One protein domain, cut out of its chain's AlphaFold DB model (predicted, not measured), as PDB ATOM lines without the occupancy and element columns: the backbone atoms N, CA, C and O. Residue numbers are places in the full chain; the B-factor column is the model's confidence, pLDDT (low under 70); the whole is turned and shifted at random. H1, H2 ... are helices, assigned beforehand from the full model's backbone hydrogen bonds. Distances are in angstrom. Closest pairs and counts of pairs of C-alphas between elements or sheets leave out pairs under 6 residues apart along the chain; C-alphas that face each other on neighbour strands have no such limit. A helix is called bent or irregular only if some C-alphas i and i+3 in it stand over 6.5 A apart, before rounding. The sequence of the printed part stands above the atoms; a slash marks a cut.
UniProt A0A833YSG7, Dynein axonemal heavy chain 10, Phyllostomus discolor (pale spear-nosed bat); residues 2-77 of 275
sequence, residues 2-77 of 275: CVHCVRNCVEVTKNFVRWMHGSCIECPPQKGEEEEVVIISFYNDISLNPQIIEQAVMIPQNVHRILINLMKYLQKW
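Overview. This is residues 2 to 77 of the 275 residues of the protein "Dynein axonemal heavy chain 10" of Phyllostomus discolor (pale spear-nosed bat) (UniProt A0A833YSG7). A helix, H1, lies beside part of a much longer helix, H3, at a small angle and running the other way, while residues 64 to 77 of H3 stick out as a bare arm. At the other end, the unnamed stretch of residues 16 to 42 makes a large loop, and the short H2 leads from it into H3. The 76 printed residues have three named helices, in the order H1, H2, H3, and no named strand; the class is all helix. The whole is extended, with a radius of gyration of the C-alphas of 19.2 A, and spans 61 by 28 by 17 A.

Arrangement. H1, residues 2 to 15, touches H3, residues 50 to 77, at a shallow tilt of 28 degrees, opposite ways. Their closest C-alphas, those of Val 6 and Ala 56, are 6.3 A apart; H1 touches H3 with residues 2 to 7 alone, and H3 touches H1 with residues 56 to 63 alone. With residues 10 to 14 alone, H1 touches H2, residues 43 to 47; the closest C-alphas, of Thr 13 and Tyr 43, are 5.0 A apart. H2 and H3 are close but not clearly touching, with the C-alphas of Ser 47 and Ile 53 closest at 7.1 A. Residues 30 to 31 pair with residues 37 to 38, antiparallel. Every O i to N i+4 pair is within hydrogen-bond range in H2, against 7 of 10 in H1 and 20 of 24 in H3.

Along the chain. H1 begins at C-alpha 2 (83.902, 16.214, 153.360) and is 21.3 A long from first to last C-alpha. H2 begins at C-alpha 43 (91.651, 33.377, 158.935). H3 is 41.9 A long and ends at C-alpha 77 (78.282, -7.907, 142.811). It is neither bent nor irregular, but only just: C-alphas 57 and 60 are 6.3 A apart.

Size, cuts and confidence. The two C-alphas farthest apart, those of Gly 22 and Trp 77, are 63.8 A apart. The link from H1 to H2 is long, with 27 residues, and that from H2 to H3 is tight. The printed part has no cut, and no printed residue has a pLDDT under 70.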
ATOM      1  N   CYS A   2      82.646  15.611 153.857       71.00
ATOM      2  CA  CYS A   2      83.902  16.214 153.360       71.00
ATOM      3  C   CYS A   2      83.896  17.750 153.246       71.00
ATOM      4  O   CYS A   2      84.880  18.373 153.620       71.00
ATOM      5  N   VAL A   3      82.791  18.368 152.811       75.94
ATOM      6  CA  VAL A   3      82.668  19.842 152.755       75.94
ATOM      7  C   VAL A   3      82.783  20.469 154.150       75.94
ATOM      8  O   VAL A   3      83.438  21.493 154.313       75.94
ATOM      9  N   HIS A   4      82.207  19.826 155.170       82.56
ATOM     10  CA  HIS A   4      82.312  20.303 156.552       82.56
ATOM     11  C   HIS A   4      83.745  20.171 157.073       82.56
ATOM     12  O   HIS A   4      84.214  21.077 157.741       82.56
ATOM     13  N   CYS A   5      84.468  19.099 156.729       84.25
ATOM     14  CA  CYS A   5      85.871  18.958 157.124       84.25
ATOM     15  C   CYS A   5      86.745  20.064 156.520       84.25
ATOM     16  O   CYS A   5      87.521  20.673 157.243       84.25
ATOM     17  N   VAL A   6      86.587  20.357 155.223       86.50
ATOM     18  CA  VAL A   6      87.329  21.442 154.557       86.50
ATOM     19  C   VAL A   6      87.019  22.788 155.206       86.50
ATOM     20  O   VAL A   6      87.940  23.528 155.543       86.50
ATOM     21  N   ARG A   7      85.733  23.084 155.438       88.25
ATOM     22  CA  ARG A   7      85.315  24.319 156.106       88.25
ATOM     23  C   ARG A   7      85.909  24.419 157.510       88.25
ATOM     24  O   ARG A   7      86.499  25.439 157.838       88.25
ATOM     25  N   ASN A   8      85.828  23.348 158.297       90.81
ATOM     26  CA  ASN A   8      86.365  23.309 159.654       90.81
ATOM     27  C   ASN A   8      87.889  23.517 159.672       90.81
ATOM     28  O   ASN A   8      88.383  24.226 160.540       90.81
ATOM     29  N   CYS A   9      88.638  22.955 158.713       89.81
ATOM     30  CA  CYS A   9      90.085  23.185 158.613       89.81
ATOM     31  C   CYS A   9      90.419  24.673 158.443       89.81
ATOM     32  O   CYS A   9      91.362  25.159 159.063       89.81
ATOM     33  N   VAL A  10      89.637  25.399 157.636       92.06
ATOM     34  CA  VAL A  10      89.807  26.849 157.472       92.06
ATOM     35  C   VAL A  10      89.304  27.588 158.714       92.06
ATOM     36  O   VAL A  10      89.996  28.464 159.214       92.06
ATOM     37  N   GLU A  11      88.158  27.215 159.285       92.25
ATOM     38  CA  GLU A  11      87.595  27.857 160.485       92.25
ATOM     39  C   GLU A  11      88.507  27.763 161.715       92.25
ATOM     40  O   GLU A  11      88.599  28.735 162.462       92.25
ATOM     41  N   VAL A  12      89.237  26.657 161.904       93.56
ATOM     42  CA  VAL A  12      90.211  26.504 163.006       93.56
ATOM     43  C   VAL A  12      91.283  27.595 162.970       93.56
ATOM     44  O   VAL A  12      91.820  27.961 164.014       93.56
ATOM     45  N   THR A  13      91.552  28.186 161.802       92.12
ATOM     46  CA  THR A  13      92.547  29.256 161.689       92.12
ATOM     47  C   THR A  13      92.141  30.568 162.356       92.12
ATOM     48  O   THR A  13      93.002  31.410 162.606       92.12
ATOM     49  N   LYS A  14      90.868  30.711 162.749       91.06
ATOM     50  CA  LYS A  14      90.401  31.809 163.610       91.06
ATOM     51  C   LYS A  14      91.077  31.809 164.983       91.06
ATOM     52  O   LYS A  14      91.192  32.864 165.593       91.06
ATOM     53  N   ASN A  15      91.560  30.650 165.436       91.06
ATOM     54  CA  ASN A  15      92.269  30.515 166.708       91.06
ATOM     55  C   ASN A  15      93.737  30.968 166.626       91.06
ATOM     56  O   ASN A  15      94.376  31.123 167.660       91.06
ATOM     57  N   PHE A  16      94.285  31.181 165.423       91.25
ATOM     58  CA  PHE A  16      95.641  31.706 165.252       91.25
ATOM     59  C   PHE A  16      95.591  33.234 165.179       91.25
ATOM     60  O   PHE A  16      95.426  33.820 164.104       91.25
ATOM     61  N   VAL A  17      95.694  33.868 166.349       91.50
ATOM     62  CA  VAL A  17      95.713  35.329 166.512       91.50
ATOM     63  C   VAL A  17      97.031  35.896 165.979       91.50
ATOM     64  O   VAL A  17      98.091  35.285 166.113       91.50
ATOM     65  N   ARG A  18      96.977  37.063 165.337       90.81
ATOM     66  CA  ARG A  18      98.181  37.743 164.841       90.81
ATOM     67  C   ARG A  18      98.931  38.438 165.959       90.81
ATOM     68  O   ARG A  18      98.343  38.804 166.967       90.81
ATOM     69  N   TRP A  19     100.213  38.689 165.737       92.38
ATOM     70  CA  TRP A  19     100.991  39.561 166.608       92.38
ATOM     71  C   TRP A  19     100.926  41.010 166.148       92.38
ATOM     72  O   TRP A  19     100.777  41.290 164.954       92.38
ATOM     73  N   MET A  20     101.085  41.937 167.092       86.75
ATOM     74  CA  MET A  20     101.260  43.344 166.752       86.75
ATOM     75  C   MET A  20     102.570  43.528 165.978       86.75
ATOM     76  O   MET A  20     103.561  42.835 166.231       86.75
ATOM     77  N   HIS A  21     102.575  44.475 165.041       87.31
ATOM     78  CA  HIS A  21     103.707  44.731 164.154       87.31
ATOM     79  C   HIS A  21     105.018  44.928 164.935       87.31
ATOM     80  O   HIS A  21     105.097  45.774 165.822       87.31
ATOM     81  N   GLY A  22     106.041  44.131 164.606       89.56
ATOM     82  CA  GLY A  22     107.361  44.201 165.245       89.56
ATOM     83  C   GLY A  22     107.421  43.671 166.683       89.56
ATOM     84  O   GLY A  22     108.426  43.879 167.356       89.56
ATOM     85  N   SER A  23     106.376  42.992 167.165       90.88
ATOM     86  CA  SER A  23     106.310  42.443 168.524       90.88
ATOM     87  C   SER A  23     106.073  40.930 168.526       90.88
ATOM     88  O   SER A  23     105.698  40.346 167.513       90.88
ATOM     89  N   CYS A  24     106.248  40.305 169.692       88.31
ATOM     90  CA  CYS A  24     105.820  38.928 169.970       88.31
ATOM     91  C   CYS A  24     104.560  38.894 170.854       88.31
ATOM     92  O   CYS A  24     104.414  38.013 171.695       88.31
ATOM     93  N   ILE A  25     103.693  39.905 170.730       88.69
ATOM     94  CA  ILE A  25     102.494  40.070 171.557       88.69
ATOM     95  C   ILE A  25     101.267  39.889 170.666       88.69
ATOM     96  O   ILE A  25     101.143  40.565 169.644       88.69
ATOM     97  N   GLU A  26     100.363  38.989 171.054       89.44
ATOM     98  CA  GLU A  26      99.098  38.753 170.354       89.44
ATOM     99  C   GLU A  26      98.219  40.009 170.334       89.44
ATOM    100  O   GLU A  26      98.122  40.744 171.318       89.44
ATOM    101  N   CYS A  27      97.572  40.258 169.198       87.75
ATOM    102  CA  CYS A  27      96.632  41.352 169.035       87.75
ATOM    103  C   CYS A  27      95.426  41.131 169.962       87.75
ATOM    104  O   CYS A  27      94.709  40.140 169.786       87.75
ATOM    105  N   PRO A  28      95.157  42.042 170.915       87.50
ATOM    106  CA  PRO A  28      93.984  41.926 171.766       87.50
ATOM    107  C   PRO A  28      92.700  42.073 170.930       87.50
ATOM    108  O   PRO A  28      92.729  42.701 169.865       87.50
ATOM    109  N   PRO A  29      91.565  41.532 171.402       88.25
ATOM    110  CA  PRO A  29      90.292  41.689 170.713       88.25
ATOM    111  C   PRO A  29      89.925  43.170 170.552       88.25
ATOM    112  O   PRO A  29      90.027  43.950 171.501       88.25
ATOM    113  N   GLN A  30      89.511  43.562 169.349       84.44
ATOM    114  CA  GLN A  30      89.180  44.946 169.009       84.44
ATOM    115  C   GLN A  30      87.664  45.137 168.927       84.44
ATOM    116  O   GLN A  30      86.937  44.196 168.618       84.44
ATOM    117  N   LYS A  31      87.177  46.353 169.196       81.06
ATOM    118  CA  LYS A  31      85.769  46.701 168.963       81.06
ATOM    119  C   LYS A  31      85.569  47.001 167.478       81.06
ATOM    120  O   LYS A  31      86.205  47.913 166.957       81.06
ATOM    121  N   GLY A  32      84.723  46.215 166.823       76.88
ATOM    122  CA  GLY A  32      84.267  46.442 165.457       76.88
ATOM    123  C   GLY A  32      83.217  47.551 165.363       76.88
ATOM    124  O   GLY A  32      82.854  48.174 166.362       76.88
ATOM    125  N   GLU A  33      82.727  47.781 164.146       72.94
ATOM    126  CA  GLU A  33      81.801  48.874 163.813       72.94
ATOM    127  C   GLU A  33      80.419  48.743 164.493       72.94
ATOM    128  O   GLU A  33      79.773  49.755 164.746       72.94
ATOM    129  N   GLU A  34      80.003  47.529 164.878       74.62
ATOM    130  CA  GLU A  34      78.703  47.231 165.518       74.62
ATOM    131  C   GLU A  34      78.839  46.753 166.982       74.62
ATOM    132  O   GLU A  34      78.088  45.899 167.439       74.62
ATOM    133  N   GLU A  35      79.842  47.238 167.727       72.50
ATOM    134  CA  GLU A  35      80.207  46.744 169.078       72.50
ATOM    135  C   GLU A  35      80.618  45.257 169.144       72.50
ATOM    136  O   GLU A  35      80.917  44.734 170.222       72.50
ATOM    137  N   GLU A  36      80.724  44.578 168.001       77.75
ATOM    138  CA  GLU A  36      81.206  43.203 167.933       77.75
ATOM    139  C   GLU A  36      82.698  43.111 168.269       77.75
ATOM    140  O   GLU A  36      83.526  43.908 167.819       77.75
ATOM    141  N   VAL A  37      83.064  42.104 169.059       78.94
ATOM    142  CA  VAL A  37      84.461  41.828 169.399       78.94
ATOM    143  C   VAL A  37      85.126  41.102 168.227       78.94
ATOM    144  O   VAL A  37      84.874  39.922 167.985       78.94
ATOM    145  N   VAL A  38      86.006  41.800 167.511       82.19
ATOM    146  CA  VAL A  38      86.747  41.275 166.359       82.19
ATOM    147  C   VAL A  38      88.112  40.763 166.817       82.19
ATOM    148  O   VAL A  38      88.939  41.507 167.347       82.19
ATOM    149  N   ILE A  39      88.375  39.480 166.570       85.38
ATOM    150  CA  ILE A  39      89.690  38.866 166.783       85.38
ATOM    151  C   ILE A  39      90.478  38.922 165.471       85.38
ATOM    152  O   ILE A  39      90.088  38.312 164.471       85.38
ATOM    153  N   ILE A  40      91.617  39.621 165.475       88.25
ATOM    154  CA  ILE A  40      92.506  39.692 164.309       88.25
ATOM    155  C   ILE A  40      93.303  38.388 164.202       88.25
ATOM    156  O   ILE A  40      94.329  38.205 164.857       88.25
ATOM    157  N   SER A  41      92.840  37.484 163.341       91.56
ATOM    158  CA  SER A  41      93.468  36.184 163.083       91.56
ATOM    159  C   SER A  41      94.035  36.070 161.662       91.56
ATOM    160  O   SER A  41      93.865  36.956 160.815       91.56
ATOM    161  N   PHE A  42      94.721  34.960 161.382       91.44
ATOM    162  CA  PHE A  42      95.152  34.596 160.025       91.44
ATOM    163  C   PHE A  42      94.011  34.088 159.126       91.44
ATOM    164  O   PHE A  42      94.229  33.863 157.936       91.44
ATOM    165  N   TYR A  43      92.793  33.940 159.659       92.25
ATOM    166  CA  TYR A  43      91.651  33.377 158.935       92.25
ATOM    167  C   TYR A  43      91.357  34.071 157.601       92.25
ATOM    168  O   TYR A  43      91.178  33.387 156.595       92.25
ATOM    169  N   ASN A  44      91.335  35.406 157.558       89.25
ATOM    170  CA  ASN A  44      91.025  36.127 156.320       89.25
ATOM    171  C   ASN A  44      92.062  35.840 155.221       89.25
ATOM    172  O   ASN A  44      91.672  35.462 154.121       89.25
ATOM    173  N   ASP A  45      93.361  35.896 155.527       91.31
ATOM    174  CA  ASP A  45      94.419  35.616 154.542       91.31
ATOM    175  C   ASP A  45      94.368  34.167 154.049       91.31
ATOM    176  O   ASP A  45      94.551  33.902 152.862       91.31
ATOM    177  N   ILE A  46      94.117  33.215 154.955       92.62
ATOM    178  CA  ILE A  46      94.077  31.790 154.612       92.62
ATOM    179  C   ILE A  46      92.814  31.454 153.811       92.62
ATOM    180  O   ILE A  46      92.895  30.735 152.817       92.62
ATOM    181  N   SER A  47      91.652  31.972 154.213       92.06
ATOM    182  CA  SER A  47      90.369  31.708 153.544       92.06
ATOM    183  C   SER A  47      90.286  32.317 152.142       92.06
ATOM    184  O   SER A  47      89.634  31.744 151.270       92.06
ATOM    185  N   LEU A  48      90.980  33.436 151.912       93.44
ATOM    186  CA  LEU A  48      91.060  34.110 150.616       93.44
ATOM    187  C   LEU A  48      92.210  33.596 149.741       93.44
ATOM    188  O   LEU A  48      92.311  33.988 148.577       93.44
ATOM    189  N   ASN A  49      93.077  32.720 150.261       94.88
ATOM    190  CA  ASN A  49      94.186  32.172 149.492       94.88
ATOM    191  C   ASN A  49      93.648  31.357 148.293       94.88
ATOM    192  O   ASN A  49      92.932  30.371 148.503       94.88
ATOM    193  N   PRO A  50      94.024  31.698 147.040       95.50
ATOM    194  CA  PRO A  50      93.521  31.013 145.850       95.50
ATOM    195  C   PRO A  50      93.753  29.500 145.860       95.50
ATOM    196  O   PRO A  50      92.879  28.750 145.430       95.50
ATOM    197  N   GLN A  51      94.884  29.033 146.402       94.00
ATOM    198  CA  GLN A  51      95.188  27.604 146.497       94.00
ATOM    199  C   GLN A  51      94.230  26.894 147.461       94.00
ATOM    200  O   GLN A  51      93.803  25.775 147.192       94.00
ATOM    201  N   ILE A  52      93.852  27.537 148.571       92.69
ATOM    202  CA  ILE A  52      92.891  26.979 149.533       92.69
ATOM    203  C   ILE A  52      91.496  26.909 148.913       92.69
ATOM    204  O   ILE A  52      90.834  25.875 149.021       92.69
ATOM    205  N   ILE A  53      91.067  27.969 148.221       91.81
ATOM    206  CA  ILE A  53      89.777  28.012 147.518       91.81
ATOM    207  C   ILE A  53      89.718  26.919 146.442       91.81
ATOM    208  O   ILE A  53      88.745  26.166 146.376       91.81
ATOM    209  N   GLU A  54      90.773  26.779 145.636       94.50
ATOM    210  CA  GLU A  54      90.869  25.740 144.610       94.50
ATOM    211  C   GLU A  54      90.777  24.335 145.223       94.50
ATOM    212  O   GLU A  54      89.957  23.519 144.794       94.50
ATOM    213  N   GLN A  55      91.547  24.055 146.281       92.19
ATOM    214  CA  GLN A  55      91.475  22.769 146.982       92.19
ATOM    215  C   GLN A  55      90.081  22.515 147.571       92.19
ATOM    216  O   GLN A  55      89.573  21.393 147.491       92.19
ATOM    217  N   ALA A  56      89.424  23.546 148.110       91.19
ATOM    218  CA  ALA A  56      88.082  23.427 148.669       91.19
ATOM    219  C   ALA A  56      87.028  23.029 147.622       91.19
ATOM    220  O   ALA A  56      86.091  22.296 147.951       91.19
ATOM    221  N   VAL A  57      87.209  23.437 146.362       91.56
ATOM    222  CA  VAL A  57      86.373  23.014 145.226       91.56
ATOM    223  C   VAL A  57      86.758  21.614 144.730       91.56
ATOM    224  O   VAL A  57      85.882  20.798 144.428       91.56
ATOM    225  N   MET A  58      88.054  21.301 144.677       92.94
ATOM    226  CA  MET A  58      88.567  20.033 144.144       92.94
ATOM    227  C   MET A  58      88.283  18.831 145.053       92.94
ATOM    228  O   MET A  58      87.982  17.738 144.563       92.94
ATOM    229  N   ILE A  59      88.345  18.996 146.377       91.88
ATOM    230  CA  ILE A  59      88.154  17.897 147.337       91.88
ATOM    231  C   ILE A  59      86.780  17.213 147.165       91.88
ATOM    232  O   ILE A  59      86.757  15.990 146.995       91.88
ATOM    233  N   PRO A  60      85.632  17.928 147.146       90.94
ATOM    234  CA  PRO A  60      84.328  17.309 146.900       90.94
ATOM    235  C   PRO A  60      84.244  16.570 145.559       90.94
ATOM    236  O   PRO A  60      83.675  15.479 145.500       90.94
ATOM    237  N   GLN A  61      84.837  17.123 144.497       92.38
ATOM    238  CA  GLN A  61      84.856  16.496 143.171       92.38
ATOM    239  C   GLN A  61      85.661  15.190 143.174       92.38
ATOM    240  O   GLN A  61      85.215  14.177 142.626       92.38
ATOM    241  N   ASN A  62      86.816  15.181 143.843       92.94
ATOM    242  CA  ASN A  62      87.649  13.993 144.006       92.94
ATOM    243  C   ASN A  62      86.934  12.914 144.824       92.94
ATOM    244  O   ASN A  62      86.899  11.753 144.416       92.94
ATOM    245  N   VAL A  63      86.285  13.293 145.930       92.81
ATOM    246  CA  VAL A  63      85.468  12.371 146.733       92.81
ATOM    247  C   VAL A  63      84.331  11.788 145.899       92.81
ATOM    248  O   VAL A  63      84.113  10.578 145.917       92.81
ATOM    249  N   HIS A  64      83.633  12.611 145.116       93.06
ATOM    250  CA  HIS A  64      82.576  12.132 144.230       93.06
ATOM    251  C   HIS A  64      83.102  11.120 143.199       93.06
ATOM    252  O   HIS A  64      82.491  10.069 142.994       93.06
ATOM    253  N   ARG A  65      84.277  11.377 142.609       95.31
ATOM    254  CA  ARG A  65      84.947  10.453 141.680       95.31
ATOM    255  C   ARG A  65      85.292   9.116 142.346       95.31
ATOM    256  O   ARG A  65      84.996   8.067 141.773       95.31
ATOM    257  N   ILE A  66      85.844   9.150 143.563       95.50
ATOM    258  CA  ILE A  66      86.130   7.956 144.376       95.50
ATOM    259  C   ILE A  66      84.843   7.152 144.603       95.50
ATOM    260  O   ILE A  66      84.805   5.949 144.344       95.50
ATOM    261  N   LEU A  67      83.757   7.813 145.020       94.00
ATOM    262  CA  LEU A  67      82.470   7.158 145.262       94.00
ATOM    263  C   LEU A  67      81.895   6.523 143.991       94.00
ATOM    264  O   LEU A  67      81.432   5.384 144.043       94.00
ATOM    265  N   ILE A  68      81.973   7.196 142.838       96.00
ATOM    266  CA  ILE A  68      81.549   6.622 141.552       96.00
ATOM    267  C   ILE A  68      82.351   5.356 141.228       96.00
ATOM    268  O   ILE A  68      81.765   4.347 140.824       96.00
ATOM    269  N   ASN A  69      83.673   5.376 141.400       95.62
ATOM    270  CA  ASN A  69      84.524   4.215 141.128       95.62
ATOM    271  C   ASN A  69      84.187   3.035 142.048       95.62
ATOM    272  O   ASN A  69      84.047   1.899 141.580       95.62
ATOM    273  N   LEU A  70      83.969   3.304 143.337       95.19
ATOM    274  CA  LEU A  70      83.512   2.305 144.302       95.19
ATOM    275  C   LEU A  70      82.131   1.749 143.933       95.19
ATOM    276  O   LEU A  70      81.939   0.533 143.921       95.19
ATOM    277  N   MET A  71      81.181   2.607 143.551       94.50
ATOM    278  CA  MET A  71      79.851   2.184 143.107       94.50
ATOM    279  C   MET A  71      79.914   1.311 141.853       94.50
ATOM    280  O   MET A  71      79.212   0.297 141.794       94.50
ATOM    281  N   LYS A  72      80.755   1.666 140.870       94.69
ATOM    282  CA  LYS A  72      81.018   0.862 139.662       94.69
ATOM    283  C   LYS A  72      81.592  -0.504 140.021       94.69
ATOM    284  O   LYS A  72      81.163  -1.515 139.471       94.69
ATOM    285  N   TYR A  73      82.522  -0.553 140.970       93.44
ATOM    286  CA  TYR A  73      83.063  -1.814 141.459       93.44
ATOM    287  C   TYR A  73      81.979  -2.673 142.132       93.44
ATOM    288  O   TYR A  73      81.834  -3.851 141.803       93.44
ATOM    289  N   LEU A  74      81.151  -2.075 142.993       92.69
ATOM    290  CA  LEU A  74      80.026  -2.749 143.646       92.69
ATOM    291  C   LEU A  74      78.955  -3.232 142.654       92.69
ATOM    292  O   LEU A  74      78.313  -4.250 142.914       92.69
ATOM    293  N   GLN A  75      78.786  -2.593 141.487       92.75
ATOM    294  CA  GLN A  75      77.859  -3.089 140.456       92.75
ATOM    295  C   GLN A  75      78.177  -4.526 140.027       92.75
ATOM    296  O   GLN A  75      77.256  -5.283 139.731       92.75
ATOM    297  N   LYS A  76      79.451  -4.941 140.049       91.00
ATOM    298  CA  LYS A  76      79.857  -6.309 139.684       91.00
ATOM    299  C   LYS A  76      79.228  -7.367 140.593       91.00
ATOM    300  O   LYS A  76      78.973  -8.478 140.141       91.00
ATOM    301  N   TRP A  77      78.927  -7.017 141.844       92.12
ATOM    302  CA  TRP A  77      78.282  -7.907 142.811       92.12
ATOM    303  C   TRP A  77      76.773  -8.042 142.586       92.12
ATOM    304  O   TRP A  77      76.174  -9.022 143.028       92.12
TER     305      TRP A  77